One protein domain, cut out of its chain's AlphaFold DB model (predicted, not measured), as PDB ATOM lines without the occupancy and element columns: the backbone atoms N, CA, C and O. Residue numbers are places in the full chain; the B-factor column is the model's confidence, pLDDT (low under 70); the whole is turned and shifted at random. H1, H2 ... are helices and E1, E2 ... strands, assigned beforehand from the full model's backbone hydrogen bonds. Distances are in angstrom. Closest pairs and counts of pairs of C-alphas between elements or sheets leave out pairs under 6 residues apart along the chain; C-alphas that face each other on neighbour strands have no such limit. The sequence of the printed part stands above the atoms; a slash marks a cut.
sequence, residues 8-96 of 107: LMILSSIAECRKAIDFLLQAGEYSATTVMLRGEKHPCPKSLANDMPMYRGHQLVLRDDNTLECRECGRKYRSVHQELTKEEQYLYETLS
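Overview. This is residues 8 to 96 of the 107 residues of an uncharacterized protein of Muribaculaceae bacterium (UniProt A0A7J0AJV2). A strongly twisted sheet of five strands has the helix H1 lying across one face, while an arm after E5 leads out to the small helix H2, of which residues 86 to 91 stick out together with Thr 85. The long loop of residues 38 to 57 lies toward the other end, and loop and arm together make the longest axis. The 89 printed residues have two named helices and five named strands, in the order E1 H1 E2 E3 E4 E5 H2; the mixed sheet runs E1 E2 E3 E4 E5, and the class is mixed, helices and strands. The whole is compact, with a radius of gyration of the C-alphas of 13.3 A and spans of 40 by 30 by 18 A.

Arrangement. Begin with E1, residues 8 to 11, an edge strand parallel to E2, residues 33 to 37, at 28 degrees; look for N 9 and O 34, 2.9 A apart. With H1, residues 14 to 26, between them they form a strand-helix-strand unit, two parallel neighbour strands joined through a helix, with a right-handed crossover. H1 is on the sheet at a height of 7.6 A, making two layers, a helix on one face of a sheet. It runs across the strands, at 70 degrees on the local plane to E3, residues 58 to 64; it lies over E3 and only just not over E2, on which 2 of its C-alphas fall. Its closest C-alphas to E2 are those of Cys 17 and Val 35, 6.5 A. E2, E3, E4, residues 67 to 70, and E5, residues 76 to 78, form a meander, each strand the antiparallel neighbour of the one before, and each successive pair is a hairpin. Check N 60 and O 35 at 2.8 A, N 61 and O 69 at 2.8 A, and N 68 and O 77 at 2.8 A. E3 is staggered, pairing with E2 over residues 58 to 60 and with E4 over 60 to 64. H2, residues 86 to 95, only grazes the sheet with residues 92 to 95; its closest C-alpha pair with E5 is Lys 76 and Tyr 92, 7.9 A. H1 and H2 are apart. In both helices every O i to N i+4 pair is within hydrogen-bond range.

Along the chain. Find C-alpha 8 at (199.419, 215.181, 205.682), where E1 begins. H1 runs 18.3 A from C-alpha 14 at (202.506, 205.156, 217.265). E2 spans 13.2 A, E3 16.9 A and E4 10.1 A; E1 and E5 are shorter. H2 spans 14.0 A and ends with C-alpha 95 at (217.541, 212.257, 225.970).

Size, cuts and confidence. The two C-alphas farthest apart are those of Asp 51 and Thr 85, 41.3 A. The printed part has no cut, and the link from E2 to E3, 20 residues, is long. The mean pLDDT of the printed part is 76.3; look for values under 70 at residues 39 to 42, 47 to 55, 79 to 84 and 88 to 96.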
ATOM      1  N   LEU A   8     199.508 215.324 204.234       84.56
ATOM      2  CA  LEU A   8     199.419 215.181 205.682       84.56
ATOM      3  C   LEU A   8     198.649 213.912 206.025       84.56
ATOM      4  O   LEU A   8     197.486 213.766 205.659       84.56
ATOM      5  N   MET A   9     199.299 213.016 206.763       88.31
ATOM      6  CA  MET A   9     198.683 211.825 207.336       88.31
ATOM      7  C   MET A   9     198.529 212.017 208.840       88.31
ATOM      8  O   MET A   9     199.513 212.219 209.549       88.31
ATOM      9  N   ILE A  10     197.290 211.953 209.323       87.81
ATOM     10  CA  ILE A  10     196.953 212.098 210.742       87.81
ATOM     11  C   ILE A  10     196.531 210.730 211.273       87.81
ATOM     12  O   ILE A  10     195.511 210.192 210.848       87.81
ATOM     13  N   LEU A  11     197.308 210.170 212.195       88.81
ATOM     14  CA  LEU A  11     197.144 208.806 212.705       88.81
ATOM     15  C   LEU A  11     196.989 208.825 214.225       88.81
ATOM     16  O   LEU A  11     197.431 209.770 214.872       88.81
ATOM     17  N   SER A  12     196.352 207.808 214.810       85.12
ATOM     18  CA  SER A  12     195.980 207.829 216.240       85.12
ATOM     19  C   SER A  12     196.846 206.911 217.109       85.12
ATOM     20  O   SER A  12     196.701 206.898 218.327       85.12
ATOM     21  N   SER A  13     197.757 206.150 216.498       85.31
ATOM     22  CA  SER A  13     198.671 205.238 217.183       85.31
ATOM     23  C   SER A  13     200.105 205.382 216.676       85.31
ATOM     24  O   SER A  13     200.353 205.572 215.484       85.31
ATOM     25  N   ILE A  14     201.070 205.212 217.585       84.38
ATOM     26  CA  ILE A  14     202.506 205.156 217.265       84.38
ATOM     27  C   ILE A  14     202.790 204.007 216.286       84.38
ATOM     28  O   ILE A  14     203.592 204.164 215.369       84.38
ATOM     29  N   ALA A  15     202.101 202.871 216.431       84.94
ATOM     30  CA  ALA A  15     202.273 201.722 215.544       84.94
ATOM     31  C   ALA A  15     201.796 202.023 214.113       84.94
ATOM     32  O   ALA A  15     202.433 201.608 213.147       84.94
ATOM     33  N   GLU A  16     200.698 202.768 213.964       88.19
ATOM     34  CA  GLU A  16     200.219 203.228 212.655       88.19
ATOM     35  C   GLU A  16     201.184 204.244 212.048       88.19
ATOM     36  O   GLU A  16     201.550 204.117 210.880       88.19
ATOM     37  N   CYS A  17     201.652 205.206 212.853       88.94
ATOM     38  CA  CYS A  17     202.655 206.177 212.420       88.94
ATOM     39  C   CYS A  17     203.916 205.485 211.920       88.94
ATOM     40  O   CYS A  17     204.456 205.868 210.886       88.94
ATOM     41  N   ARG A  18     204.356 204.432 212.616       88.88
ATOM     42  CA  ARG A  18     205.533 203.672 212.217       88.88
ATOM     43  C   ARG A  18     205.339 203.009 210.858       88.88
ATOM     44  O   ARG A  18     206.135 203.248 209.958       88.88
ATOM     45  N   LYS A  19     204.248 202.258 210.691       90.19
ATOM     46  CA  LYS A  19     203.917 201.596 209.419       90.19
ATOM     47  C   LYS A  19     203.829 202.591 208.260       90.19
ATOM     48  O   LYS A  19     204.326 202.304 207.178       90.19
ATOM     49  N   ALA A  20     203.222 203.755 208.490       91.00
ATOM     50  CA  ALA A  20     203.127 204.804 207.481       91.00
ATOM     51  C   ALA A  20     204.507 205.357 207.101       91.00
ATOM     52  O   ALA A  20     204.804 205.494 205.920       91.00
ATOM     53  N   ILE A  21     205.369 205.630 208.083       89.62
ATOM     54  CA  ILE A  21     206.731 206.112 207.831       89.62
ATOM     55  C   ILE A  21     207.559 205.058 207.085       89.62
ATOM     56  O   ILE A  21     208.195 205.402 206.091       89.62
ATOM     57  N   ASP A  22     207.509 203.789 207.497       89.69
ATOM     58  CA  ASP A  22     208.218 202.696 206.819       89.69
ATOM     59  C   ASP A  22     207.753 202.552 205.359       89.69
ATOM     60  O   ASP A  22     208.576 202.422 204.452       89.69
ATOM     61  N   PHE A  23     206.442 202.642 205.112       91.06
ATOM     62  CA  PHE A  23     205.878 202.626 203.761       91.06
ATOM     63  C   PHE A  23     206.358 203.818 202.922       91.06
ATOM     64  O   PHE A  23     206.803 203.645 201.790       91.06
ATOM     65  N   LEU A  24     206.321 205.031 203.480       90.81
ATOM     66  CA  LEU A  24     206.760 206.250 202.796       90.81
ATOM     67  C   LEU A  24     208.264 206.246 202.489       90.81
ATOM     68  O   LEU A  24     208.679 206.792 201.465       90.81
ATOM     69  N   LEU A  25     209.081 205.641 203.356       87.25
ATOM     70  CA  LEU A  25     210.513 205.452 203.122       87.25
ATOM     71  C   LEU A  25     210.761 204.479 201.968       87.25
ATOM     72  O   LEU A  25     211.544 204.796 201.075       87.25
ATOM     73  N   GLN A  26     210.056 203.344 201.940       89.75
ATOM     74  CA  GLN A  26     210.142 202.374 200.842       89.75
ATOM     75  C   GLN A  26     209.671 202.966 199.506       89.75
ATOM     76  O   GLN A  26     210.266 202.692 198.467       89.75
ATOM     77  N   ALA A  27     208.636 203.808 199.533       88.31
ATOM     78  CA  ALA A  27     208.103 204.484 198.353       88.31
ATOM     79  C   ALA A  27     208.950 205.688 197.886       88.31
ATOM     80  O   ALA A  27     208.692 206.241 196.821       88.31
ATOM     81  N   GLY A  28     209.938 206.138 198.672       85.50
ATOM     82  CA  GLY A  28     210.709 207.353 198.379       85.50
ATOM     83  C   GLY A  28     209.918 208.664 198.537       85.50
ATOM     84  O   GLY A  28     210.413 209.735 198.186       85.50
ATOM     85  N   GLU A  29     208.710 208.610 199.099       83.69
ATOM     86  CA  GLU A  29     207.804 209.757 199.274       83.69
ATOM     87  C   GLU A  29     207.902 210.412 200.659       83.69
ATOM     88  O   GLU A  29     207.198 211.376 200.959       83.69
ATOM     89  N   TYR A  30     208.806 209.934 201.515       79.62
ATOM     90  CA  TYR A  30     208.961 210.411 202.892       79.62
ATOM     91  C   TYR A  30     209.162 211.931 203.022       79.62
ATOM     92  O   TYR A  30     208.665 212.560 203.950       79.62
ATOM     93  N   SER A  31     209.845 212.557 202.062       78.44
ATOM     94  CA  SER A  31     210.058 214.013 202.062       78.44
ATOM     95  C   SER A  31     208.817 214.832 201.667       78.44
ATOM     96  O   SER A  31     208.778 216.040 201.916       78.44
ATOM     97  N   ALA A  32     207.818 214.193 201.050       83.69
ATOM     98  CA  ALA A  32     206.601 214.823 200.542       83.69
ATOM     99  C   ALA A  32     205.396 214.665 201.484       83.69
ATOM    100  O   ALA A  32     204.413 215.392 201.324       83.69
ATOM    101  N   THR A  33     205.474 213.766 202.470       86.25
ATOM    102  CA  THR A  33     204.361 213.442 203.367       86.25
ATOM    103  C   THR A  33     204.749 213.644 204.829       86.25
ATOM    104  O   THR A  33     205.674 213.021 205.340       86.25
ATOM    105  N   THR A  34     204.002 214.494 205.527       87.62
ATOM    106  CA  THR A  34     204.103 214.689 206.973       87.62
ATOM    107  C   THR A  34     203.229 213.659 207.682       87.62
ATOM    108  O   THR A  34     202.018 213.622 207.469       87.62
ATOM    109  N   VAL A  35     203.825 212.852 208.560       89.00
ATOM    110  CA  VAL A  35     203.099 211.929 209.444       89.00
ATOM    111  C   VAL A  35     202.912 212.587 210.805       89.00
ATOM    112  O   VAL A  35     203.876 213.054 211.410       89.00
ATOM    113  N   MET A  36     201.676 212.646 211.289       88.19
ATOM    114  CA  MET A  36     201.321 213.326 212.529       88.19
ATOM    115  C   MET A  36     200.520 212.411 213.453       88.19
ATOM    116  O   MET A  36     199.491 211.860 213.061       88.19
ATOM    117  N   LEU A  37     200.971 212.297 214.701       85.81
ATOM    118  CA  LEU A  37     200.272 211.573 215.756       85.81
ATOM    119  C   LEU A  37     199.209 212.475 216.402       85.81
ATOM    120  O   LEU A  37     199.523 213.530 216.959       85.81
ATOM    121  N   ARG A  38     197.946 212.053 216.319       80.31
ATOM    122  CA  ARG A  38     196.762 212.685 216.912       80.31
ATOM    123  C   ARG A  38     196.516 212.147 218.317       80.31
ATOM    124  O   ARG A  38     196.622 210.950 218.552       80.31
ATOM    125  N   GLY A  39     196.054 213.020 219.211       63.03
ATOM    126  CA  GLY A  39     195.403 212.585 220.450       63.03
ATOM    127  C   GLY A  39     196.344 212.271 221.606       63.03
ATOM    128  O   GLY A  39     195.985 211.500 222.492       63.03
ATOM    129  N   GLU A  40     197.528 212.876 221.653       61.75
ATOM    130  CA  GLU A  40     198.288 212.838 222.895       61.75
ATOM    131  C   GLU A  40     197.611 213.683 223.972       61.75
ATOM    132  O   GLU A  40     197.179 214.806 223.712       61.75
ATOM    133  N   LYS A  41     197.595 213.164 225.210       59.16
ATOM    134  CA  LYS A  41     197.199 213.924 226.412       59.16
ATOM    135  C   LYS A  41     197.935 215.268 226.509       59.16
ATOM    136  O   LYS A  41     197.422 216.208 227.102       59.16
ATOM    137  N   HIS A  42     199.119 215.348 225.895       64.38
ATOM    138  CA  HIS A  42     199.925 216.553 225.787       64.38
ATOM    139  C   HIS A  42     200.183 216.887 224.308       64.38
ATOM    140  O   HIS A  42     200.979 216.194 223.660       64.38
ATOM    141  N   PRO A  43     199.534 217.933 223.761       70.94
ATOM    142  CA  PRO A  43     199.813 218.391 222.406       70.94
ATOM    143  C   PRO A  43     201.265 218.864 222.289       70.94
ATOM    144  O   PRO A  43     201.894 219.247 223.278       70.94
ATOM    145  N   CYS A  44     201.812 218.844 221.073       75.81
ATOM    146  CA  CYS A  44     203.169 219.324 220.852       75.81
ATOM    147  C   CYS A  44     203.256 220.820 221.218       75.81
ATOM    148  O   CYS A  44     202.537 221.621 220.614       75.81
ATOM    149  N   PRO A  45     204.144 221.237 222.146       71.31
ATOM    150  CA  PRO A  45     204.232 222.633 222.594       71.31
ATOM    151  C   PRO A  45     204.711 223.578 221.487       71.31
ATOM    152  O   PRO A  45     204.499 224.782 221.558       71.31
ATOM    153  N   LYS A  46     205.363 223.017 220.465       71.56
ATOM    154  CA  LYS A  46     205.832 223.720 219.273       71.56
ATOM    155  C   LYS A  46     204.952 223.474 218.051       71.56
ATOM    156  O   LYS A  46     205.283 223.962 216.976       71.56
ATOM    157  N   SER A  47     203.841 222.735 218.186       68.88
ATOM    158  CA  SER A  47     202.854 222.734 217.108       68.88
ATOM    159  C   SER A  47     202.392 224.171 216.919       68.88
ATOM    160  O   SER A  47     201.987 224.828 217.879       68.88
ATOM    161  N   LEU A  48     202.510 224.678 215.689       60.34
ATOM    162  CA  LEU A  48     201.884 225.940 215.327       60.34
ATOM    163  C   LEU A  48     200.429 225.831 215.766       60.34
ATOM    164  O   LEU A  48     199.726 224.903 215.357       60.34
ATOM    165  N   ALA A  49     200.004 226.752 216.627       53.72
ATOM    166  CA  ALA A  49     198.614 226.917 217.001       53.72
ATOM    167  C   ALA A  49     197.850 227.453 215.784       53.72
ATOM    168  O   ALA A  49     197.347 228.566 215.790       53.72
ATOM    169  N   ASN A  50     197.803 226.673 214.705       55.34
ATOM    170  CA  ASN A  50     196.806 226.868 213.678       55.34
ATOM    171  C   ASN A  50     195.449 226.712 214.372       55.34
ATOM    172  O   ASN A  50     195.281 225.818 215.210       55.34
ATOM    173  N   ASP A  51     194.486 227.557 214.008       53.19
ATOM    174  CA  ASP A  51     193.132 227.619 214.586       53.19
ATOM    175  C   ASP A  51     192.348 226.296 214.533       53.19
ATOM    176  O   ASP A  51     191.242 226.187 215.057       53.19
ATOM    177  N   MET A  52     192.910 225.255 213.918       59.88
ATOM    178  CA  MET A  52     192.299 223.947 213.808       59.88
ATOM    179  C   MET A  52     192.920 222.975 214.834       59.88
ATOM    180  O   MET A  52     194.036 222.482 214.638       59.88
ATOM    181  N   PRO A  53     192.203 222.638 215.924       58.09
ATOM    182  CA  PRO A  53     192.716 221.804 217.017       58.09
ATOM    183  C   PRO A  53     193.110 220.383 216.585       58.09
ATOM    184  O   PRO A  53     193.871 219.716 217.282       58.09
ATOM    185  N   MET A  54     192.655 219.931 215.411       57.28
ATOM    186  CA  MET A  54     193.061 218.658 214.804       57.28
ATOM    187  C   MET A  54     194.551 218.600 214.421       57.28
ATOM    188  O   MET A  54     195.086 217.499 214.308       57.28
ATOM    189  N   TYR A  55     195.227 219.748 214.275       64.75
ATOM    190  CA  TYR A  55     196.661 219.827 213.951       64.75
ATOM    191  C   TYR A  55     197.581 219.952 215.171       64.75
ATOM    192  O   TYR A  55     198.794 220.069 215.012       64.75
ATOM    193  N   ARG A  56     197.047 219.877 216.399       71.00
ATOM    194  CA  ARG A  56     197.840 219.904 217.645       71.00
ATOM    195  C   ARG A  56     198.489 218.547 217.962       71.00
ATOM    196  O   ARG A  56     198.433 218.064 219.090       71.00
ATOM    197  N   GLY A  57     199.048 217.900 216.943       78.88
ATOM    198  CA  GLY A  57     199.710 216.603 217.037       78.88
ATOM    199  C   GLY A  57     201.231 216.712 217.020       78.88
ATOM    200  O   GLY A  57     201.799 217.798 216.895       78.88
ATOM    201  N   HIS A  58     201.901 215.568 217.129       85.69
ATOM    202  CA  HIS A  58     203.357 215.490 216.998       85.69
ATOM    203  C   HIS A  58     203.726 215.017 215.598       85.69
ATOM    204  O   HIS A  58     203.252 213.977 215.152       85.69
ATOM    205  N   GLN A  59     204.548 215.798 214.894       87.50
ATOM    206  CA  GLN A  59     205.035 215.446 213.558       87.50
ATOM    207  C   GLN A  59     206.180 214.452 213.691       87.50
ATOM    208  O   GLN A  59     207.278 214.830 214.099       87.50
ATOM    209  N   LEU A  60     205.912 213.188 213.385       87.75
ATOM    210  CA  LEU A  60     206.830 212.097 213.666       87.75
ATOM    211  C   LEU A  60     207.784 211.837 212.507       87.75
ATOM    212  O   LEU A  60     207.398 211.812 211.337       87.75
ATOM    213  N   VAL A  61     209.036 211.586 212.865       87.88
ATOM    214  CA  VAL A  61     210.099 211.158 211.967       87.88
ATOM    215  C   VAL A  61     210.763 209.889 212.481       87.88
ATOM    216  O   VAL A  61     210.753 209.628 213.684       87.88
ATOM    217  N   LEU A  62     211.324 209.087 211.574       86.50
ATOM    218  CA  LEU A  62     212.106 207.918 211.962       86.50
ATOM    219  C   LEU A  62     213.474 208.383 212.459       86.50
ATOM    220  O   LEU A  62     214.219 209.002 211.703       86.50
ATOM    221  N   ARG A  63     213.787 208.095 213.724       83.50
ATOM    222  CA  ARG A  63     215.100 208.384 214.309       83.50
ATOM    223  C   ARG A  63     216.008 207.160 214.209       83.50
ATOM    224  O   ARG A  63     217.102 207.248 213.665       83.50
ATOM    225  N   ASP A  64     215.498 206.023 214.681       78.69
ATOM    226  CA  ASP A  64     216.179 204.728 214.681       78.69
ATOM    227  C   ASP A  64     215.153 203.605 214.427       78.69
ATOM    228  O   ASP A  64     213.941 203.830 214.504       78.69
ATOM    229  N   ASP A  65     215.621 202.372 214.206       75.50
ATOM    230  CA  ASP A  65     214.791 201.209 213.846       75.50
ATOM    231  C   ASP A  65     213.591 200.953 214.766       75.50
ATOM    232  O   ASP A  65     212.620 200.358 214.318       75.50
ATOM    233  N   ASN A  66     213.587 201.467 215.998       75.44
ATOM    234  CA  ASN A  66     212.491 201.300 216.959       75.44
ATOM    235  C   ASN A  66     211.949 202.613 217.548       75.44
ATOM    236  O   ASN A  66     211.058 202.582 218.405       75.44
ATOM    237  N   THR A  67     212.463 203.764 217.105       82.69
ATOM    238  CA  THR A  67     212.167 205.065 217.715       82.69
ATOM    239  C   THR A  67     211.655 206.045 216.671       82.69
ATOM    240  O   THR A  67     212.348 206.372 215.705       82.69
ATOM    241  N   LEU A  68     210.454 206.568 216.902       86.44
ATOM    242  CA  LEU A  68     209.967 207.769 216.240       86.44
ATOM    243  C   LEU A  68     210.269 208.989 217.109       86.44
ATOM    244  O   LEU A  68     210.238 208.915 218.336       86.44
ATOM    245  N   GLU A  69     210.537 210.122 216.484       86.75
ATOM    246  CA  GLU A  69     210.811 211.382 217.165       86.75
ATOM    247  C   GLU A  69     209.927 212.487 216.593       86.75
ATOM    248  O   GLU A  69     209.702 212.558 215.391       86.75
ATOM    249  N   CYS A  70     209.405 213.356 217.450       86.38
ATOM    250  CA  CYS A  70     208.723 214.559 217.018       86.38
ATOM    251  C   CYS A  70     209.753 215.565 216.510       86.38
ATOM    252  O   CYS A  70     210.591 216.031 217.282       86.38
ATOM    253  N   ARG A  71     209.651 215.958 215.241       84.06
ATOM    254  CA  ARG A  71     210.582 216.901 214.606       84.06
ATOM    255  C   ARG A  71     210.642 218.260 215.308       84.06
ATOM    256  O   ARG A  71     211.687 218.901 215.329       84.06
ATOM    257  N   GLU A  72     209.521 218.696 215.873       82.56
ATOM    258  CA  GLU A  72     209.388 220.039 216.435       82.56
ATOM    259  C   GLU A  72     209.897 220.102 217.879       82.56
ATOM    260  O   GLU A  72     210.739 220.936 218.230       82.56
ATOM    261  N   CYS A  73     209.390 219.216 218.743       78.25
ATOM    262  CA  CYS A  73     209.713 219.234 220.168       78.25
ATOM    263  C   CYS A  73     210.790 218.233 220.585       78.25
ATOM    264  O   CYS A  73     211.252 218.341 221.711       78.25
ATOM    265  N   GLY A  74     211.189 217.290 219.726       80.12
ATOM    266  CA  GLY A  74     212.181 216.254 220.033       80.12
ATOM    267  C   GLY A  74     211.656 215.110 220.905       80.12
ATOM    268  O   GLY A  74     212.437 214.277 221.362       80.12
ATOM    269  N   ARG A  75     210.345 215.059 221.185       80.75
ATOM    270  CA  ARG A  75     209.746 213.977 221.977       80.75
ATOM    271  C   ARG A  75     209.892 212.649 221.246       80.75
ATOM    272  O   ARG A  75     209.614 212.574 220.055       80.75
ATOM    273  N   LYS A  76     210.296 211.607 221.960       84.06
ATOM    274  CA  LYS A  76     210.494 210.273 221.389       84.06
ATOM    275  C   LYS A  76     209.284 209.380 221.651       84.06
ATOM    276  O   LYS A  76     208.553 209.595 222.615       84.06
ATOM    277  N   TYR A  77     209.102 208.388 220.786       80.12
ATOM    278  CA  TYR A  77     208.042 207.387 220.826       80.12
ATOM    279  C   TYR A  77     208.633 206.048 220.411       80.12
ATOM    280  O   TYR A  77     209.127 205.906 219.292       80.12
ATOM    281  N   ARG A  78     208.571 205.048 221.286       77.88
ATOM    282  CA  ARG A  78     208.962 203.685 220.918       77.88
ATOM    283  C   ARG A  78     207.788 202.965 220.268       77.88
ATOM    284  O   ARG A  78     206.674 203.005 220.784       77.88
ATOM    285  N   SER A  79     208.038 202.320 219.131       66.62
ATOM    286  CA  SER A  79     207.024 201.545 218.403       66.62
ATOM    287  C   SER A  79     206.823 200.135 218.960       66.62
ATOM    288  O   SER A  79     205.815 199.501 218.658       66.62
ATOM    289  N   VAL A  80     207.764 199.644 219.769       65.19
ATOM    290  CA  VAL A  80     207.738 198.303 220.361       65.19
ATOM    291  C   VAL A  80     207.406 198.359 221.851       65.19
ATOM    292  O   VAL A  80     207.968 199.165 222.592       65.19
ATOM    293  N   HIS A  81     206.551 197.435 222.301       58.22
ATOM    294  CA  HIS A  81     206.488 197.003 223.701       58.22
ATOM    295  C   HIS A  81     207.725 196.148 224.004       58.22
ATOM    296  O   HIS A  81     207.630 194.942 224.207       58.22
ATOM    297  N   GLN A  82     208.906 196.752 223.936       56.38
ATOM    298  CA  GLN A  82     210.128 196.108 224.389       56.38
ATOM    299  C   GLN A  82     210.328 196.492 225.850       56.38
ATOM    300  O   GLN A  82     210.289 197.678 226.184       56.38
ATOM    301  N   GLU A  83     210.508 195.494 226.714       61.16
ATOM    302  CA  GLU A  83     210.954 195.742 228.081       61.16
ATOM    303  C   GLU A  83     212.312 196.437 228.008       61.16
ATOM    304  O   GLU A  83     213.276 195.898 227.465       61.16
ATOM    305  N   LEU A  84     212.354 197.680 228.481       62.22
ATOM    306  CA  LEU A  84     213.583 198.453 228.529       62.22
ATOM    307  C   LEU A  84     214.450 197.910 229.651       62.22
ATOM    308  O   LEU A  84     213.980 197.720 230.775       62.22
ATOM    309  N   THR A  85     215.740 197.751 229.383       73.38
ATOM    310  CA  THR A  85     216.702 197.714 230.482       73.38
ATOM    311  C   THR A  85     216.679 199.061 231.214       73.38
ATOM    312  O   THR A  85     216.324 200.100 230.648       73.38
ATOM    313  N   LYS A  86     217.076 199.078 232.492       73.38
ATOM    314  CA  LYS A  86     217.124 200.320 233.289       73.38
ATOM    315  C   LYS A  86     217.991 201.402 232.635       73.38
ATOM    316  O   LYS A  86     217.690 202.585 232.749       73.38
ATOM    317  N   GLU A  87     219.047 200.995 231.940       71.94
ATOM    318  CA  GLU A  87     219.961 201.894 231.234       71.94
ATOM    319  C   GLU A  87     219.301 202.515 230.000       71.94
ATOM    320  O   GLU A  87     219.381 203.725 229.800       71.94
ATOM    321  N   GLU A  88     218.577 201.726 229.205       64.12
ATOM    322  CA  GLU A  88     217.805 202.237 228.068       64.12
ATOM    323  C   GLU A  88     216.657 203.141 228.505       64.12
ATOM    324  O   GLU A  88     216.368 204.132 227.830       64.12
ATOM    325  N   GLN A  89     216.017 202.815 229.631       66.56
ATOM    326  CA  GLN A  89     214.993 203.653 230.241       66.56
ATOM    327  C   GLN A  89     215.590 204.999 230.662       66.56
ATOM    328  O   GLN A  89     215.092 206.042 230.243       66.56
ATOM    329  N   TYR A  90     216.723 204.981 231.368       65.94
ATOM    330  CA  TYR A  90     217.433 206.189 231.775       65.94
ATOM    331  C   TYR A  90     217.885 207.037 230.578       65.94
ATOM    332  O   TYR A  90     217.645 208.243 230.540       65.94
ATOM    333  N   LEU A  91     218.501 206.431 229.559       65.06
ATOM    334  CA  LEU A  91     218.907 207.126 228.332       65.06
ATOM    335  C   LEU A  91     217.706 207.726 227.597       65.06
ATOM    336  O   LEU A  91     217.779 208.834 227.070       65.06
ATOM    337  N   TYR A  92     216.577 207.024 227.569       61.09
ATOM    338  CA  TYR A  92     215.356 207.530 226.961       61.09
ATOM    339  C   TYR A  92     214.783 208.727 227.732       61.09
ATOM    340  O   TYR A  92     214.469 209.747 227.121       61.09
ATOM    341  N   GLU A  93     214.697 208.641 229.058       59.62
ATOM    342  CA  GLU A  93     214.186 209.713 229.921       59.62
ATOM    343  C   GLU A  93     215.099 210.947 229.949       59.62
ATOM    344  O   GLU A  93     214.619 212.071 230.093       59.62
ATOM    345  N   THR A  94     216.411 210.755 229.798       60.78
ATOM    346  CA  THR A  94     217.405 211.842 229.801       60.78
ATOM    347  C   THR A  94     217.594 212.497 228.435       60.78
ATOM    348  O   THR A  94     217.867 213.694 228.372       60.78
ATOM    349  N   LEU A  95     217.437 211.742 227.340       53.75
ATOM    350  CA  LEU A  95     217.541 212.257 225.970       53.75
ATOM    351  C   LEU A  95     216.194 212.680 225.377       53.75
ATOM    352  O   LEU A  95     216.174 213.300 224.312       53.75
ATOM    353  N   SER A  96     215.070 212.303 225.989       53.78
ATOM    354  CA  SER A  96     213.794 212.950 225.710       53.78
ATOM    355  C   SER A  96     213.868 214.349 226.317       53.78
ATOM    356  O   SER A  96     214.241 214.470 227.487       53.78
TER     357      SER A  96